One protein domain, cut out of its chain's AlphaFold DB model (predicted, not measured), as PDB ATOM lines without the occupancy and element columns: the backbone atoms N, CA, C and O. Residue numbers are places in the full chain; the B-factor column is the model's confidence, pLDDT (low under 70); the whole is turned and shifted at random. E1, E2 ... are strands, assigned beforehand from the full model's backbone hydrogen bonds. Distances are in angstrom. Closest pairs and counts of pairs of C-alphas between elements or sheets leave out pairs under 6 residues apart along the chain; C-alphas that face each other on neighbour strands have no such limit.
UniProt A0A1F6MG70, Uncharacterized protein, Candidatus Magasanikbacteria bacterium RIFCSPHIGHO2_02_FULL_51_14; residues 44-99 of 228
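AT A GLANCE: This is residues 44 to 99 of the 228 residues of an uncharacterized protein of Candidatus Magasanikbacteria bacterium RIFCSPHIGHO2_02_FULL_51_14 (UniProt A0A1F6MG70). Two antiparallel strand hairpins pack together: the longer, E3 and E4, is partly covered by the shorter, E1 and E2, towards the E3 to E4 turn. Residues 44 to 55 lead in with no named element. The printed part has 56 residues, four named strands in the order E1, E2, E3, E4 and no named helix; it is all strand, though only 26 residues are in named elements. It is compact, with a radius of gyration of the C-alphas of 11.1 A, and spans 32 by 21 by 13 A.

HOW THE PARTS SIT: Look first at E3, residues 81 to 88, and E4, residues 91 to 98, an antiparallel hairpin at 153 degrees with a tight link; N 84 and O 95, 2.8 A apart, are within hydrogen-bond range. Residues 73 to 74 pair antiparallel with 82 to 83 of E3. E1, residues 56 to 60, and E2, residues 67 to 71, form the other hairpin, with N 57 and O 70 within hydrogen-bond range at 2.8 A. The closest C-alphas of E1 and E4 are those of Tyr 60 and Asn 91, 4.4 A apart.

IN THESE COORDINATES: Find C-alpha 56 at (-38.814, -43.689, 2.923), where E1 begins. E3 runs 21.1 A; E4 runs 22.5 A to C-alpha 98 at (-53.347, -35.059, -4.532).

THE WHOLE: The C-alphas farthest apart, of Gly 65 and Pro 79, are 32.2 A apart. The printed part has no cut, and no printed residue is under 70 in pLDDT.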
ATOM      1  N   ASP A  44     -36.535 -47.771  -1.941       94.56
ATOM      2  CA  ASP A  44     -37.815 -47.188  -1.560       94.56
ATOM      3  C   ASP A  44     -38.599 -48.194  -0.731       94.56
ATOM      4  O   ASP A  44     -38.706 -49.358  -1.130       94.56
ATOM      5  N   SER A  45     -39.082 -47.801   0.446       96.81
ATOM      6  CA  SER A  45     -39.646 -48.765   1.402       96.81
ATOM      7  C   SER A  45     -41.057 -49.248   1.061       96.81
ATOM      8  O   SER A  45     -41.523 -50.215   1.658       96.81
ATOM      9  N   ASP A  46     -41.733 -48.591   0.129       92.62
ATOM     10  CA  ASP A  46     -43.124 -48.818  -0.275       92.62
ATOM     11  C   ASP A  46     -43.284 -49.183  -1.763       92.62
ATOM     12  O   ASP A  46     -44.401 -49.437  -2.224       92.62
ATOM     13  N   GLY A  47     -42.169 -49.293  -2.491       89.12
ATOM     14  CA  GLY A  47     -42.129 -49.830  -3.846       89.12
ATOM     15  C   GLY A  47     -42.237 -48.801  -4.973       89.12
ATOM     16  O   GLY A  47     -42.592 -49.191  -6.087       89.12
ATOM     17  N   GLY A  48     -41.895 -47.534  -4.735       91.88
ATOM     18  CA  GLY A  48     -41.892 -46.491  -5.760       91.88
ATOM     19  C   GLY A  48     -42.981 -45.464  -5.493       91.88
ATOM     20  O   GLY A  48     -43.284 -45.170  -4.355       91.88
ATOM     21  N   TYR A  49     -43.602 -44.933  -6.548       94.69
ATOM     22  CA  TYR A  49     -44.727 -44.006  -6.395       94.69
ATOM     23  C   TYR A  49     -45.954 -44.737  -5.811       94.69
ATOM     24  O   TYR A  49     -46.721 -45.364  -6.550       94.69
ATOM     25  N   ASN A  50     -46.132 -44.661  -4.497       96.69
ATOM     26  CA  ASN A  50     -47.159 -45.311  -3.704       96.69
ATOM     27  C   ASN A  50     -47.704 -44.384  -2.602       96.69
ATOM     28  O   ASN A  50     -47.484 -44.573  -1.413       96.69
ATOM     29  N   LEU A  51     -48.615 -43.495  -3.002       97.62
ATOM     30  CA  LEU A  51     -49.245 -42.536  -2.089       97.62
ATOM     31  C   LEU A  51     -50.000 -43.164  -0.898       97.62
ATOM     32  O   LEU A  51     -50.419 -42.432  -0.008       97.62
ATOM     33  N   ALA A  52     -50.300 -44.468  -0.912       96.69
ATOM     34  CA  ALA A  52     -51.138 -45.125   0.095       96.69
ATOM     35  C   ALA A  52     -50.352 -45.632   1.314       96.69
ATOM     36  O   ALA A  52     -50.954 -46.005   2.323       96.69
ATOM     37  N   VAL A  53     -49.024 -45.676   1.224       96.19
ATOM     38  CA  VAL A  53     -48.141 -46.178   2.275       96.19
ATOM     39  C   VAL A  53     -47.076 -45.127   2.512       96.19
ATOM     40  O   VAL A  53     -46.542 -44.584   1.568       96.19
ATOM     41  N   LYS A  54     -46.755 -44.842   3.773       96.62
ATOM     42  CA  LYS A  54     -45.652 -43.936   4.082       96.62
ATOM     43  C   LYS A  54     -44.328 -44.579   3.666       96.62
ATOM     44  O   LYS A  54     -43.856 -45.512   4.327       96.62
ATOM     45  N   GLY A  55     -43.723 -44.050   2.620       97.06
ATOM     46  CA  GLY A  55     -42.436 -44.430   2.075       97.06
ATOM     47  C   GLY A  55     -41.271 -43.666   2.682       97.06
ATOM     48  O   GLY A  55     -41.369 -42.541   3.176       97.06
ATOM     49  N   THR A  56     -40.110 -44.310   2.688       97.88
ATOM     50  CA  THR A  56     -38.814 -43.689   2.923       97.88
ATOM     51  C   THR A  56     -37.866 -44.116   1.822       97.88
ATOM     52  O   THR A  56     -37.469 -45.280   1.729       97.88
ATOM     53  N   THR A  57     -37.442 -43.133   1.043       97.44
ATOM     54  CA  THR A  57     -36.549 -43.302  -0.089       97.44
ATOM     55  C   THR A  57     -35.131 -42.905   0.298       97.44
ATOM     56  O   THR A  57     -34.879 -41.799   0.790       97.44
ATOM     57  N   LYS A  58     -34.166 -43.785   0.042       96.75
ATOM     58  CA  LYS A  58     -32.737 -43.534   0.239       96.75
ATOM     59  C   LYS A  58     -31.997 -43.754  -1.069       96.75
ATOM     60  O   LYS A  58     -31.989 -44.868  -1.569       96.75
ATOM     61  N   GLY A  59     -31.335 -42.724  -1.587       95.00
ATOM     62  CA  GLY A  59     -30.636 -42.752  -2.877       95.00
ATOM     63  C   GLY A  59     -29.813 -41.486  -3.094       95.00
ATOM     64  O   GLY A  59     -29.503 -40.789  -2.132       95.00
ATOM     65  N   TYR A  60     -29.456 -41.160  -4.336       94.75
ATOM     66  CA  TYR A  60     -28.735 -39.921  -4.644       94.75
ATOM     67  C   TYR A  60     -29.660 -38.733  -4.890       94.75
ATOM     68  O   TYR A  60     -30.686 -38.844  -5.552       94.75
ATOM     69  N   ASP A  61     -29.261 -37.566  -4.410       93.56
ATOM     70  CA  ASP A  61     -29.808 -36.297  -4.866       93.56
ATOM     71  C   ASP A  61     -29.116 -35.913  -6.183       93.56
ATOM     72  O   ASP A  61     -27.897 -35.739  -6.225       93.56
ATOM     73  N   ALA A  62     -29.885 -35.797  -7.268       88.75
ATOM     74  CA  ALA A  62     -29.339 -35.562  -8.605       88.75
ATOM     75  C   ALA A  62     -28.649 -34.192  -8.761       88.75
ATOM     76  O   ALA A  62     -27.807 -34.037  -9.643       88.75
ATOM     77  N   ALA A  63     -28.989 -33.205  -7.926       90.19
ATOM     78  CA  ALA A  63     -28.391 -31.875  -7.981       90.19
ATOM     79  C   ALA A  63     -27.039 -31.830  -7.260       90.19
ATOM     80  O   ALA A  63     -26.130 -31.119  -7.683       90.19
ATOM     81  N   THR A  64     -26.898 -32.583  -6.166       92.69
ATOM     82  CA  THR A  64     -25.697 -32.543  -5.316       92.69
ATOM     83  C   THR A  64     -24.786 -33.760  -5.463       92.69
ATOM     84  O   THR A  64     -23.646 -33.722  -4.998       92.69
ATOM     85  N   GLY A  65     -25.273 -34.853  -6.057       88.25
ATOM     86  CA  GLY A  65     -24.574 -36.138  -6.146       88.25
ATOM     87  C   GLY A  65     -24.393 -36.850  -4.800       88.25
ATOM     88  O   GLY A  65     -23.688 -37.853  -4.726       88.25
ATOM     89  N   LYS A  66     -24.992 -36.339  -3.715       93.12
ATOM     90  CA  LYS A  66     -24.867 -36.909  -2.368       93.12
ATOM     91  C   LYS A  66     -25.988 -37.887  -2.077       93.12
ATOM     92  O   LYS A  66     -27.111 -37.721  -2.546       93.12
ATOM     93  N   THR A  67     -25.697 -38.886  -1.250       95.31
ATOM     94  CA  THR A  67     -26.739 -39.764  -0.719       95.31
ATOM     95  C   THR A  67     -27.635 -38.988   0.238       95.31
ATOM     96  O   THR A  67     -27.155 -38.325   1.158       95.31
ATOM     97  N   VAL A  68     -28.940 -39.098   0.027       95.88
ATOM     98  CA  VAL A  68     -29.989 -38.496   0.842       95.88
ATOM     99  C   VAL A  68     -31.010 -39.551   1.244       95.88
ATOM    100  O   VAL A  68     -31.146 -40.590   0.601       95.88
ATOM    101  N   GLN A  69     -31.730 -39.256   2.320       97.06
ATOM    102  CA  GLN A  69     -32.903 -40.001   2.749       97.06
ATOM    103  C   GLN A  69     -34.066 -39.020   2.882       97.06
ATOM    104  O   GLN A  69     -33.896 -37.920   3.424       97.06
ATOM    105  N   ARG A  70     -35.215 -39.385   2.325       97.19
ATOM    106  CA  ARG A  70     -36.453 -38.606   2.346       97.19
ATOM    107  C   ARG A  70     -37.615 -39.532   2.664       97.19
ATOM    108  O   ARG A  70     -37.510 -40.732   2.455       97.19
ATOM    109  N   THR A  71     -38.677 -38.963   3.204       98.00
ATOM    110  CA  THR A  71     -39.870 -39.685   3.635       98.00
ATOM    111  C   THR A  71     -41.067 -38.907   3.139       98.00
ATOM    112  O   THR A  71     -41.025 -37.670   3.159       98.00
ATOM    113  N   ASP A  72     -42.104 -39.617   2.715       98.19
ATOM    114  CA  ASP A  72     -43.331 -38.991   2.245       98.19
ATOM    115  C   ASP A  72     -43.928 -38.100   3.313       98.19
ATOM    116  O   ASP A  72     -43.868 -38.369   4.521       98.19
ATOM    117  N   ALA A  73     -44.467 -36.979   2.858       97.88
ATOM    118  CA  ALA A  73     -44.872 -35.920   3.753       97.88
ATOM    119  C   ALA A  73     -46.175 -35.287   3.299       97.88
ATOM    120  O   ALA A  73     -46.363 -34.939   2.133       97.88
ATOM    121  N   CYS A  74     -47.063 -35.066   4.261       97.62
ATOM    122  CA  CYS A  74     -48.257 -34.274   4.031       97.62
ATOM    123  C   CYS A  74     -47.907 -32.799   3.889       97.62
ATOM    124  O   CYS A  74     -47.064 -32.261   4.610       97.62
ATOM    125  N   VAL A  75     -48.603 -32.123   2.979       96.25
ATOM    126  CA  VAL A  75     -48.437 -30.687   2.778       96.25
ATOM    127  C   VAL A  75     -49.311 -29.948   3.790       96.25
ATOM    128  O   VAL A  75     -50.535 -29.958   3.682       96.25
ATOM    129  N   SER A  76     -48.696 -29.259   4.758       88.31
ATOM    130  CA  SER A  76     -49.403 -28.666   5.908       88.31
ATOM    131  C   SER A  76     -50.544 -27.706   5.546       88.31
ATOM    132  O   SER A  76     -51.495 -27.571   6.306       88.31
ATOM    133  N   ALA A  77     -50.479 -27.042   4.388       90.38
ATOM    134  CA  ALA A  77     -51.510 -26.104   3.933       90.38
ATOM    135  C   ALA A  77     -52.663 -26.761   3.150       90.38
ATOM    136  O   ALA A  77     -53.636 -26.087   2.816       90.38
ATOM    137  N   LYS A  78     -52.560 -28.051   2.804       94.62
ATOM    138  CA  LYS A  78     -53.545 -28.747   1.972       94.62
ATOM    139  C   LYS A  78     -53.686 -30.205   2.436       94.62
ATOM    140  O   LYS A  78     -52.879 -31.038   2.034       94.62
ATOM    141  N   PRO A  79     -54.737 -30.548   3.208       94.19
ATOM    142  CA  PRO A  79     -54.887 -31.872   3.830       94.19
ATOM    143  C   PRO A  79     -55.050 -33.018   2.822       94.19
ATOM    144  O   PRO A  79     -54.934 -34.183   3.183       94.19
ATOM    145  N   THR A  80     -55.318 -32.711   1.554       96.62
ATOM    146  CA  THR A  80     -55.404 -33.686   0.461       96.62
ATOM    147  C   THR A  80     -54.148 -33.726  -0.404       96.62
ATOM    148  O   THR A  80     -54.169 -34.373  -1.442       96.62
ATOM    149  N   ALA A  81     -53.074 -33.019  -0.047       97.62
ATOM    150  CA  ALA A  81     -51.829 -33.028  -0.804       97.62
ATOM    151  C   ALA A  81     -50.711 -33.744  -0.054       97.62
ATOM    152  O   ALA A  81     -50.546 -33.607   1.160       97.62
ATOM    153  N   ILE A  82     -49.924 -34.470  -0.836       98.31
ATOM    154  CA  ILE A  82     -48.793 -35.270  -0.394       98.31
ATOM    155  C   ILE A  82     -47.598 -34.957  -1.293       98.31
ATOM    156  O   ILE A  82     -47.741 -34.782  -2.508       98.31
ATOM    157  N   THR A  83     -46.428 -34.838  -0.681       98.06
ATOM    158  CA  THR A  83     -45.150 -34.910  -1.375       98.06
ATOM    159  C   THR A  83     -44.654 -36.336  -1.249       98.06
ATOM    160  O   THR A  83     -44.259 -36.757  -0.163       98.06
ATOM    161  N   GLU A  84     -44.690 -37.033  -2.372       97.94
ATOM    162  CA  GLU A  84     -44.165 -38.375  -2.543       97.94
ATOM    163  C   GLU A  84     -42.675 -38.302  -2.857       97.94
ATOM    164  O   GLU A  84     -42.277 -37.542  -3.745       97.94
ATOM    165  N   TYR A  85     -41.862 -39.105  -2.188       97.69
ATOM    166  CA  TYR A  85     -40.490 -39.391  -2.566       97.69
ATOM    167  C   TYR A  85     -40.419 -40.796  -3.131       97.69
ATOM    168  O   TYR A  85     -41.022 -41.715  -2.609       97.69
ATOM    169  N   SER A  86     -39.687 -40.955  -4.229       96.94
ATOM    170  CA  SER A  86     -39.498 -42.279  -4.805       96.94
ATOM    171  C   SER A  86     -38.212 -42.406  -5.600       96.94
ATOM    172  O   SER A  86     -37.483 -41.433  -5.832       96.94
ATOM    173  N   CYS A  87     -37.896 -43.631  -6.014       95.56
ATOM    174  CA  CYS A  87     -36.715 -43.909  -6.817       95.56
ATOM    175  C   CYS A  87     -36.938 -43.711  -8.321       95.56
ATOM    176  O   CYS A  87     -37.812 -44.320  -8.936       95.56
ATOM    177  N   LYS A  88     -36.038 -42.954  -8.964       94.00
ATOM    178  CA  LYS A  88     -35.859 -42.949 -10.425       94.00
ATOM    179  C   LYS A  88     -34.421 -43.323 -10.769       94.00
ATOM    180  O   LYS A  88     -33.510 -42.490 -10.737       94.00
ATOM    181  N   GLY A  89     -34.206 -44.594 -11.104       91.19
ATOM    182  CA  GLY A  89     -32.858 -45.152 -11.207       91.19
ATOM    183  C   GLY A  89     -32.167 -45.102  -9.843       91.19
ATOM    184  O   GLY A  89     -32.729 -45.554  -8.857       91.19
ATOM    185  N   SER A  90     -30.969 -44.516  -9.764       92.19
ATOM    186  CA  SER A  90     -30.252 -44.339  -8.484       92.19
ATOM    187  C   SER A  90     -30.605 -43.050  -7.731       92.19
ATOM    188  O   SER A  90     -30.049 -42.809  -6.660       92.19
ATOM    189  N   ASN A  91     -31.500 -42.216  -8.270       94.31
ATOM    190  CA  ASN A  91     -31.817 -40.915  -7.691       94.31
ATOM    191  C   ASN A  91     -33.110 -40.951  -6.874       94.31
ATOM    192  O   ASN A  91     -34.084 -41.578  -7.296       94.31
ATOM    193  N   VAL A  92     -33.129 -40.208  -5.769       96.50
ATOM    194  CA  VAL A  92     -34.359 -39.818  -5.075       96.50
ATOM    195  C   VAL A  92     -35.003 -38.689  -5.869       96.50
ATOM    196  O   VAL A  92     -34.372 -37.665  -6.138       96.50
ATOM    197  N   VAL A  93     -36.259 -38.878  -6.248       95.88
ATOM    198  CA  VAL A  93     -37.098 -37.856  -6.870       95.88
ATOM    199  C   VAL A  93     -38.277 -37.549  -5.962       95.88
ATOM    200  O   VAL A  93     -38.628 -38.369  -5.119       95.88
ATOM    201  N   SER A  94     -38.877 -36.371  -6.123       96.00
ATOM    202  CA  SER A  94     -40.122 -36.025  -5.443       96.00
ATOM    203  C   SER A  94     -41.220 -35.641  -6.428       96.00
ATOM    204  O   SER A  94     -40.953 -35.103  -7.507       96.00
ATOM    205  N   ALA A  95     -42.464 -35.914  -6.047       96.44
ATOM    206  CA  ALA A  95     -43.657 -35.540  -6.786       96.44
ATOM    207  C   ALA A  95     -44.713 -34.990  -5.825       96.44
ATOM    208  O   ALA A  95     -45.011 -35.585  -4.796       96.44
ATOM    209  N   ASN A  96     -45.310 -33.852  -6.177       97.06
ATOM    210  CA  ASN A  96     -46.488 -33.362  -5.471       97.06
ATOM    211  C   ASN A  96     -47.729 -33.987  -6.099       97.06
ATOM    212  O   ASN A  96     -47.978 -33.810  -7.293       97.06
ATOM    213  N   ALA A  97     -48.519 -34.666  -5.282       96.69
ATOM    214  CA  ALA A  97     -49.741 -35.324  -5.698       96.69
ATOM    215  C   ALA A  97     -50.926 -34.876  -4.841       96.69
ATOM    216  O   ALA A  97     -50.775 -34.282  -3.771       96.69
ATOM    217  N   SER A  98     -52.132 -35.139  -5.341       97.12
ATOM    218  CA  SER A  98     -53.347 -35.059  -4.532       97.12
ATOM    219  C   SER A  98     -53.801 -36.471  -4.198       97.12
ATOM    220  O   SER A  98     -53.785 -37.341  -5.069       97.12
ATOM    221  N   CYS A  99     -54.203 -36.687  -2.949       97.94
ATOM    222  CA  CYS A  99     -54.758 -37.950  -2.510       97.94
ATOM    223  C   CYS A  99     -55.990 -38.326  -3.346       97.94
ATOM    224  O   CYS A  99     -56.738 -37.433  -3.768       97.94
TER     225      CYS A  99